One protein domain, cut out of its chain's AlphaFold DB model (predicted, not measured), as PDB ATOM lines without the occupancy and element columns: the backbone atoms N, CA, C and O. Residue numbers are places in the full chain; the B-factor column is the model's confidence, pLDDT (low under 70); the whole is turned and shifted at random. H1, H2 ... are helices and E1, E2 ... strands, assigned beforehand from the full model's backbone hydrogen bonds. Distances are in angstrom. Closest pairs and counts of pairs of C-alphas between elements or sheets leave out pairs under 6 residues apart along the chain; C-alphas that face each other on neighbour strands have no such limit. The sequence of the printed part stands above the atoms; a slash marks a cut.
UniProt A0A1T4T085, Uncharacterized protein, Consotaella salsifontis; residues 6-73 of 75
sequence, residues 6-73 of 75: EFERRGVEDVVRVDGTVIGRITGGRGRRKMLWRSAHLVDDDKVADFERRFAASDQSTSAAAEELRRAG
ATOM      1  N   GLU A   6      21.058  35.719   1.224       94.00
ATOM      2  CA  GLU A   6      21.643  36.737   2.089       94.00
ATOM      3  C   GLU A   6      23.166  36.589   2.133       94.00
ATOM      4  O   GLU A   6      23.697  35.482   2.262       94.00
ATOM      5  N   PHE A   7      23.866  37.721   2.062       93.69
ATOM      6  CA  PHE A   7      25.320  37.798   2.193       93.69
ATOM      7  C   PHE A   7      25.664  38.605   3.440       93.69
ATOM      8  O   PHE A   7      25.344  39.789   3.529       93.69
ATOM      9  N   GLU A   8      26.336  37.979   4.399       94.88
ATOM     10  CA  GLU A   8      26.803  38.639   5.617       94.88
ATOM     11  C   GLU A   8      28.325  38.768   5.590       94.88
ATOM     12  O   GLU A   8      29.048  37.771   5.672       94.88
ATOM     13  N   ARG A   9      28.820  40.004   5.510       91.81
ATOM     14  CA  ARG A   9      30.259  40.276   5.530       91.81
ATOM     15  C   ARG A   9      30.839  40.039   6.921       91.81
ATOM     16  O   ARG A   9      30.454  40.699   7.884       91.81
ATOM     17  N   ARG A  10      31.825  39.148   7.013       86.94
ATOM     18  CA  ARG A  10      32.632  38.897   8.213       86.94
ATOM     19  C   ARG A  10      34.108  39.080   7.888       86.94
ATOM     20  O   ARG A  10      34.781  38.169   7.412       86.94
ATOM     21  N   GLY A  11      34.616  40.284   8.149       85.06
ATOM     22  CA  GLY A  11      35.990  40.649   7.809       85.06
ATOM     23  C   GLY A  11      36.211  40.628   6.295       85.06
ATOM     24  O   GLY A  11      35.613  41.425   5.576       85.06
ATOM     25  N   VAL A  12      37.065  39.714   5.828       83.94
ATOM     26  CA  VAL A  12      37.409  39.539   4.403       83.94
ATOM     27  C   VAL A  12      36.544  38.501   3.680       83.94
ATOM     28  O   VAL A  12      36.723  38.277   2.486       83.94
ATOM     29  N   GLU A  13      35.615  37.857   4.386       91.19
ATOM     30  CA  GLU A  13      34.754  36.805   3.849       91.19
ATOM     31  C   GLU A  13      33.291  37.263   3.811       91.19
ATOM     32  O   GLU A  13      32.857  38.042   4.658       91.19
ATOM     33  N   ASP A  14      32.511  36.750   2.859       92.62
ATOM     34  CA  ASP A  14      31.054  36.923   2.838       92.62
ATOM     35  C   ASP A  14      30.389  35.561   3.126       92.62
ATOM     36  O   ASP A  14      30.541  34.607   2.361       92.62
ATOM     37  N   VAL A  15      29.672  35.437   4.246       93.25
ATOM     38  CA  VAL A  15      28.884  34.241   4.593       93.25
ATOM     39  C   VAL A  15      27.614  34.232   3.754       93.25
ATOM     40  O   VAL A  15      26.880  35.217   3.751       93.25
ATOM     41  N   VAL A  16      27.334  33.118   3.078       92.56
ATOM     42  CA  VAL A  16      26.172  32.974   2.195       92.56
ATOM     43  C   VAL A  16      25.095  32.151   2.891       92.56
ATOM     44  O   VAL A  16      25.345  31.011   3.304       92.56
ATOM     45  N   ARG A  17      23.893  32.721   3.011       91.62
ATOM     46  CA  ARG A  17      22.703  32.047   3.539       91.62
ATOM     47  C   ARG A  17      21.602  31.971   2.493       91.62
ATOM     48  O   ARG A  17      21.425  32.898   1.709       91.62
ATOM     49  N   VAL A  18      20.866  30.868   2.518       88.19
ATOM     50  CA  VAL A  18      19.675  30.629   1.705       88.19
ATOM     51  C   VAL A  18      18.551  30.226   2.646       88.19
ATOM     52  O   VAL A  18      18.707  29.256   3.385       88.19
ATOM     53  N   ASP A  19      17.465  30.998   2.672       88.44
ATOM     54  CA  ASP A  19      16.351  30.838   3.624       88.44
ATOM     55  C   ASP A  19      16.835  30.666   5.081       88.44
ATOM     56  O   ASP A  19      16.443  29.745   5.797       88.44
ATOM     57  N   GLY A  20      17.780  31.511   5.513       86.75
ATOM     58  CA  GLY A  20      18.382  31.459   6.851       86.75
ATOM     59  C   GLY A  20      19.420  30.345   7.070       86.75
ATOM     60  O   GLY A  20      20.131  30.358   8.078       86.75
ATOM     61  N   THR A  21      19.592  29.415   6.126       87.75
ATOM     62  CA  THR A  21      20.568  28.318   6.220       87.75
ATOM     63  C   THR A  21      21.902  28.708   5.594       87.75
ATOM     64  O   THR A  21      21.966  29.069   4.424       87.75
ATOM     65  N   VAL A  22      23.002  28.602   6.347       89.25
ATOM     66  CA  VAL A  22      24.356  28.843   5.813       89.25
ATOM     67  C   VAL A  22      24.752  27.715   4.858       89.25
ATOM     68  O   VAL A  22      25.002  26.598   5.315       89.25
ATOM     69  N   ILE A  23      24.881  28.035   3.569       88.38
ATOM     70  CA  ILE A  23      25.291  27.087   2.517       88.38
ATOM     71  C   ILE A  23      26.794  27.134   2.224       88.38
ATOM     72  O   ILE A  23      27.361  26.181   1.697       88.38
ATOM     73  N   GLY A  24      27.468  28.227   2.583       91.81
ATOM     74  CA  GLY A  24      28.896  28.378   2.343       91.81
ATOM     75  C   GLY A  24      29.409  29.778   2.646       91.81
ATOM     76  O   GLY A  24      28.731  30.589   3.280       91.81
ATOM     77  N   ARG A  25      30.644  30.051   2.226       93.56
ATOM     78  CA  ARG A  25      31.316  31.344   2.412       93.56
ATOM     79  C   ARG A  25      32.110  31.701   1.171       93.56
ATOM     80  O   ARG A  25      32.834  30.859   0.656       93.56
ATOM     81  N   ILE A  26      32.034  32.945   0.725       93.56
ATOM     82  CA  ILE A  26      32.884  33.460  -0.344       93.56
ATOM     83  C   ILE A  26      34.136  34.059   0.289       93.56
ATOM     84  O   ILE A  26      34.078  35.103   0.943       93.56
ATOM     85  N   THR A  27      35.268  33.412   0.055       91.25
ATOM     86  CA  THR A  27      36.583  33.801   0.576       91.25
ATOM     87  C   THR A  27      37.527  34.190  -0.564       91.25
ATOM     88  O   THR A  27      37.227  33.936  -1.731       91.25
ATOM     89  N   GLY A  28      38.679  34.773  -0.235       86.75
ATOM     90  CA  GLY A  28      39.718  35.157  -1.196       86.75
ATOM     91  C   GLY A  28      39.724  36.644  -1.567       86.75
ATOM     92  O   GLY A  28      38.816  37.404  -1.241       86.75
ATOM     93  N   GLY A  29      40.800  37.061  -2.240       80.06
ATOM     94  CA  GLY A  29      41.007  38.444  -2.675       80.06
ATOM     95  C   GLY A  29      40.286  38.792  -3.981       80.06
ATOM     96  O   GLY A  29      39.744  37.925  -4.666       80.06
ATOM     97  N   ARG A  30      40.312  40.077  -4.351       74.69
ATOM     98  CA  ARG A  30      39.718  40.596  -5.595       74.69
ATOM     99  C   ARG A  30      40.217  39.801  -6.816       74.69
ATOM    100  O   ARG A  30      41.424  39.679  -7.005       74.69
ATOM    101  N   GLY A  31      39.297  39.257  -7.616       77.00
ATOM    102  CA  GLY A  31      39.604  38.447  -8.807       77.00
ATOM    103  C   GLY A  31      40.045  37.000  -8.531       77.00
ATOM    104  O   GLY A  31      40.386  36.274  -9.461       77.00
ATOM    105  N   ARG A  32      40.060  36.566  -7.265       83.81
ATOM    106  CA  ARG A  32      40.333  35.177  -6.854       83.81
ATOM    107  C   ARG A  32      39.341  34.687  -5.804       83.81
ATOM    108  O   ARG A  32      39.684  33.843  -4.972       83.81
ATOM    109  N   ARG A  33      38.138  35.264  -5.778       90.00
ATOM    110  CA  ARG A  33      37.132  34.870  -4.798       90.00
ATOM    111  C   ARG A  33      36.542  33.521  -5.189       90.00
ATOM    112  O   ARG A  33      36.293  33.264  -6.362       90.00
ATOM    113  N   LYS A  34      36.313  32.666  -4.198       90.38
ATOM    114  CA  LYS A  34      35.732  31.331  -4.376       90.38
ATOM    115  C   LYS A  34      34.751  31.014  -3.260       90.38
ATOM    116  O   LYS A  34      34.904  31.519  -2.147       90.38
ATOM    117  N   MET A  35      33.775  30.163  -3.554       90.81
ATOM    118  CA  MET A  35      32.837  29.660  -2.558       90.81
ATOM    119  C   MET A  35      33.433  28.437  -1.855       90.81
ATOM    120  O   MET A  35      33.863  27.485  -2.494       90.81
ATOM    121  N   LEU A  36      33.481  28.472  -0.528       91.56
ATOM    122  CA  LEU A  36      33.696  27.313   0.326       91.56
ATOM    123  C   LEU A  36      32.327  26.810   0.780       91.56
ATOM    124  O   LEU A  36      31.676  27.443   1.615       91.56
ATOM    125  N   TRP A  37      31.886  25.693   0.215       89.38
ATOM    126  CA  TRP A  37      30.605  25.069   0.540       89.38
ATOM    127  C   TRP A  37      30.624  24.442   1.932       89.38
ATOM    128  O   TRP A  37      31.615  23.849   2.362       89.38
ATOM    129  N   ARG A  38      29.517  24.568   2.661       84.50
ATOM    130  CA  ARG A  38      29.347  23.928   3.964       84.50
ATOM    131  C   ARG A  38      28.818  22.509   3.730       84.50
ATOM    132  O   ARG A  38      27.638  22.367   3.467       84.50
ATOM    133  N   SER A  39      29.708  21.514   3.818       64.69
ATOM    134  CA  SER A  39      29.476  20.057   3.719       64.69
ATOM    135  C   SER A  39      28.430  19.606   2.682       64.69
ATOM    136  O   SER A  39      27.229  19.726   2.905       64.69
ATOM    137  N   ALA A  40      28.914  18.980   1.604       58.22
ATOM    138  CA  ALA A  40      28.229  18.524   0.382       58.22
ATOM    139  C   ALA A  40      26.939  17.674   0.522       58.22
ATOM    140  O   ALA A  40      26.345  17.291  -0.475       58.22
ATOM    141  N   HIS A  41      26.434  17.404   1.727       52.56
ATOM    142  CA  HIS A  41      25.192  16.643   1.910       52.56
ATOM    143  C   HIS A  41      23.910  17.405   1.528       52.56
ATOM    144  O   HIS A  41      22.838  16.808   1.517       52.56
ATOM    145  N   LEU A  42      23.993  18.707   1.233       60.44
ATOM    146  CA  LEU A  42      22.832  19.547   0.900       60.44
ATOM    147  C   LEU A  42      22.851  20.095  -0.531       60.44
ATOM    148  O   LEU A  42      21.899  20.765  -0.931       60.44
ATOM    149  N   VAL A  43      23.924  19.862  -1.287       70.94
ATOM    150  CA  VAL A  43      24.179  20.562  -2.547       70.94
ATOM    151  C   VAL A  43      24.642  19.547  -3.584       70.94
ATOM    152  O   VAL A  43      25.599  18.828  -3.348       70.94
ATOM    153  N   ASP A  44      23.921  19.469  -4.697       83.88
ATOM    154  CA  ASP A  44      24.223  18.582  -5.824       83.88
ATOM    155  C   ASP A  44      25.583  18.951  -6.448       83.88
ATOM    156  O   ASP A  44      25.791  20.117  -6.805       83.88
ATOM    157  N   ASP A  45      26.496  17.982  -6.562       85.50
ATOM    158  CA  ASP A  45      27.872  18.201  -7.027       85.50
ATOM    159  C   ASP A  45      27.926  18.792  -8.448       85.50
ATOM    160  O   ASP A  45      28.760  19.660  -8.718       85.50
ATOM    161  N   ASP A  46      26.999  18.417  -9.338       88.62
ATOM    162  CA  ASP A  46      26.953  18.952 -10.705       88.62
ATOM    163  C   ASP A  46      26.567  20.436 -10.701       88.62
ATOM    164  O   ASP A  46      27.114  21.254 -11.450       88.62
ATOM    165  N   LYS A  47      25.652  20.817  -9.805       88.75
ATOM    166  CA  LYS A  47      25.236  22.214  -9.630       88.75
ATOM    167  C   LYS A  47      26.325  23.047  -8.965       88.75
ATOM    168  O   LYS A  47      26.505  24.211  -9.324       88.75
ATOM    169  N   VAL A  48      27.058  22.463  -8.015       89.88
ATOM    170  CA  VAL A  48      28.238  23.090  -7.404       89.88
ATOM    171  C   VAL A  48      29.297  23.359  -8.467       89.88
ATOM    172  O   VAL A  48      29.762  24.492  -8.578       89.88
ATOM    173  N   ALA A  49      29.631  22.363  -9.287       89.69
ATOM    174  CA  ALA A  49      30.630  22.506 -10.340       89.69
ATOM    175  C   ALA A  49      30.230  23.568 -11.380       89.69
ATOM    176  O   ALA A  49      31.061  24.385 -11.792       89.69
ATOM    177  N   ASP A  50      28.956  23.607 -11.790       91.12
ATOM    178  CA  ASP A  50      28.466  24.626 -12.721       91.12
ATOM    179  C   ASP A  50      28.509  26.035 -12.111       91.12
ATOM    180  O   ASP A  50      28.979  26.965 -12.776       91.12
ATOM    181  N   PHE A  51      28.116  26.188 -10.839       92.75
ATOM    182  CA  PHE A  51      28.288  27.443 -10.107       92.75
ATOM    183  C   PHE A  51      29.758  27.864 -10.076       92.75
ATOM    184  O   PHE A  51      30.073  28.994 -10.438       92.75
ATOM    185  N   GLU A  52      30.670  26.983  -9.657       91.94
ATOM    186  CA  GLU A  52      32.079  27.332  -9.458       91.94
ATOM    187  C   GLU A  52      32.733  27.789 -10.757       91.94
ATOM    188  O   GLU A  52      33.435  28.803 -10.779       91.94
ATOM    189  N   ARG A  53      32.437  27.097 -11.861       92.88
ATOM    190  CA  ARG A  53      32.923  27.451 -13.194       92.88
ATOM    191  C   ARG A  53      32.455  28.841 -13.625       92.88
ATOM    192  O   ARG A  53      33.260  29.630 -14.117       92.88
ATOM    193  N   ARG A  54      31.166  29.152 -13.462       93.06
ATOM    194  CA  ARG A  54      30.595  30.440 -13.895       93.06
ATOM    195  C   ARG A  54      30.980  31.576 -12.965       93.06
ATOM    196  O   ARG A  54      31.352  32.649 -13.431       93.06
ATOM    197  N   PHE A  55      30.978  31.320 -11.662       93.38
ATOM    198  CA  PHE A  55      31.402  32.289 -10.667       93.38
ATOM    199  C   PHE A  55      32.865  32.682 -10.889       93.38
ATOM    200  O   PHE A  55      33.169  33.872 -10.932       93.38
ATOM    201  N   ALA A  56      33.752  31.715 -11.146       90.69
ATOM    202  CA  ALA A  56      35.151  31.985 -11.470       90.69
ATOM    203  C   ALA A  56      35.332  32.854 -12.730       90.69
ATOM    204  O   ALA A  56      36.281  33.634 -12.777       90.69
ATOM    205  N   ALA A  57      34.430  32.739 -13.711       91.19
ATOM    206  CA  ALA A  57      34.436  33.517 -14.953       91.19
ATOM    207  C   ALA A  57      33.744  34.895 -14.844       91.19
ATOM    208  O   ALA A  57      33.793  35.679 -15.791       91.19
ATOM    209  N   SER A  58      33.093  35.187 -13.717       90.56
ATOM    210  CA  SER A  58      32.388  36.449 -13.471       90.56
ATOM    211  C   SER A  58      33.288  37.497 -12.803       90.56
ATOM    212  O   SER A  58      34.481  37.287 -12.587       90.56
ATOM    213  N   ASP A  59      32.703  38.631 -12.407       89.88
ATOM    214  CA  ASP A  59      33.381  39.623 -11.563       89.88
ATOM    215  C   ASP A  59      33.570  39.164 -10.099       89.88
ATOM    216  O   ASP A  59      34.182  39.872  -9.293       89.88
ATOM    217  N   GLN A  60      33.052  37.974  -9.765       89.88
ATOM    218  CA  GLN A  60      33.097  37.330  -8.457       89.88
ATOM    219  C   GLN A  60      32.538  38.197  -7.311       89.88
ATOM    220  O   GLN A  60      32.947  38.080  -6.149       89.88
ATOM    221  N   SER A  61      31.605  39.092  -7.626       90.31
ATOM    222  CA  SER A  61      30.858  39.882  -6.647       90.31
ATOM    223  C   SER A  61      29.796  39.041  -5.924       90.31
ATOM    224  O   SER A  61      29.445  37.938  -6.338       90.31
ATOM    225  N   THR A  62      29.233  39.567  -4.833       90.19
ATOM    226  CA  THR A  62      28.068  38.943  -4.176       90.19
ATOM    227  C   THR A  62      26.846  38.921  -5.096       90.19
ATOM    228  O   THR A  62      26.062  37.979  -5.043       90.19
ATOM    229  N   SER A  63      26.705  39.917  -5.978       91.88
ATOM    230  CA  SER A  63      25.648  39.949  -6.994       91.88
ATOM    231  C   SER A  63      25.816  38.820  -8.008       91.88
ATOM    232  O   SER A  63      24.871  38.066  -8.224       91.88
ATOM    233  N   ALA A  64      27.028  38.627  -8.544       92.75
ATOM    234  CA  ALA A  64      27.322  37.507  -9.435       92.75
ATOM    235  C   ALA A  64      27.112  36.157  -8.739       92.75
ATOM    236  O   ALA A  64      26.485  35.266  -9.302       92.75
ATOM    237  N   ALA A  65      27.531  36.014  -7.477       91.69
ATOM    238  CA  ALA A  65      27.243  34.807  -6.707       91.69
ATOM    239  C   ALA A  65      25.730  34.549  -6.584       91.69
ATOM    240  O   ALA A  65      25.283  33.421  -6.763       91.69
ATOM    241  N   ALA A  66      24.924  35.578  -6.312       92.25
ATOM    242  CA  ALA A  66      23.471  35.442  -6.211       92.25
ATOM    243  C   ALA A  66      22.824  35.021  -7.540       92.25
ATOM    244  O   ALA A  66      21.883  34.228  -7.548       92.25
ATOM    245  N   GLU A  67      23.299  35.564  -8.661       93.81
ATOM    246  CA  GLU A  67      22.835  35.184  -9.996       93.81
ATOM    247  C   GLU A  67      23.217  33.745 -10.335       93.81
ATOM    248  O   GLU A  67      22.355  32.971 -10.753       93.81
ATOM    249  N   GLU A  68      24.468  33.356 -10.097       93.62
ATOM    250  CA  GLU A  68      24.936  32.007 -10.414       93.62
ATOM    251  C   GLU A  68      24.312  30.941  -9.508       93.62
ATOM    252  O   GLU A  68      23.973  29.863  -9.990       93.62
ATOM    253  N   LEU A  69      24.047  31.241  -8.229       90.62
ATOM    254  CA  LEU A  69      23.302  30.341  -7.336       90.62
ATOM    255  C   LEU A  69      21.896  30.037  -7.879       90.62
ATOM    256  O   LEU A  69      21.459  28.884  -7.862       90.62
ATOM    257  N   ARG A  70      21.201  31.059  -8.400       90.12
ATOM    258  CA  ARG A  70      19.881  30.904  -9.039       90.12
ATOM    259  C   ARG A  70      19.981  30.131 -10.345       90.12
ATOM    260  O   ARG A  70      19.186  29.229 -10.583       90.12
ATOM    261  N   ARG A  71      20.968  30.456 -11.185       90.19
ATOM    262  CA  ARG A  71      21.182  29.786 -12.477       90.19
ATOM    263  C   ARG A  71      21.513  28.305 -12.318       90.19
ATOM    264  O   ARG A  71      21.033  27.508 -13.116       90.19
ATOM    265  N   ALA A  72      22.296  27.945 -11.304       88.00
ATOM    266  CA  ALA A  72      22.627  26.559 -10.990       88.00
ATOM    267  C   ALA A  72      21.454  25.798 -10.337       88.00
ATOM    268  O   ALA A  72      21.534  24.588 -10.150       88.00
ATOM    269  N   GLY A  73      20.356  26.474  -9.973       85.75
ATOM    270  CA  GLY A  73      19.218  25.847  -9.292       85.75
ATOM    271  C   GLY A  73      19.578  25.323  -7.900       85.75
ATOM    272  O   GLY A  73      19.070  24.278  -7.474       85.75
TER     273      GLY A  73
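What this domain is: This is residues 6 to 73 of the 75 residues of an uncharacterized protein of Consotaella salsifontis (UniProt A0A1T4T085). A twisted wall of four strands has a helical hairpin packed on it: H2 over one face, H1 near edge strand E4. The wall is a meander, E1-E2-E3-E4, each strand the antiparallel neighbour of the one before. The printed part has 68 residues, with four named strands, then two named helices; it is mixed and compact, radius of gyration of the C-alphas 10.9 A, spans 27 by 26 by 17 A.

Where its parts are: Find E1, residues 6 to 10, from C-alpha 6 at (21.643, 36.737, 2.089); E2 is 13 to 18, E3 21 to 27, E4 34 to 37. H1, 45 to 57, is 18.5 A long; H2, 62 to 71, ends at (21.182, 29.786, -12.477).

How they stand to each other: Within hydrogen-bond range find N 8 and O 15, 2.9 A, N 16 and O 24, 2.9 A, N 36 and O 25, 2.7 A, and every O i to N i+4 pair in H1 and H2. H2 is on the sheet, height 8.5 A. H1 only grazes it with residues 48 to 56. H1 touches H2 with residues 51 to 55 alone, closest C-alphas Phe 51 and Glu 68, 5.7 A, at a steep tilt of 40 degrees, opposite ways.

The domain as a whole: The printed part has no cut and no long link; residues 39 to 42 are under pLDDT 70.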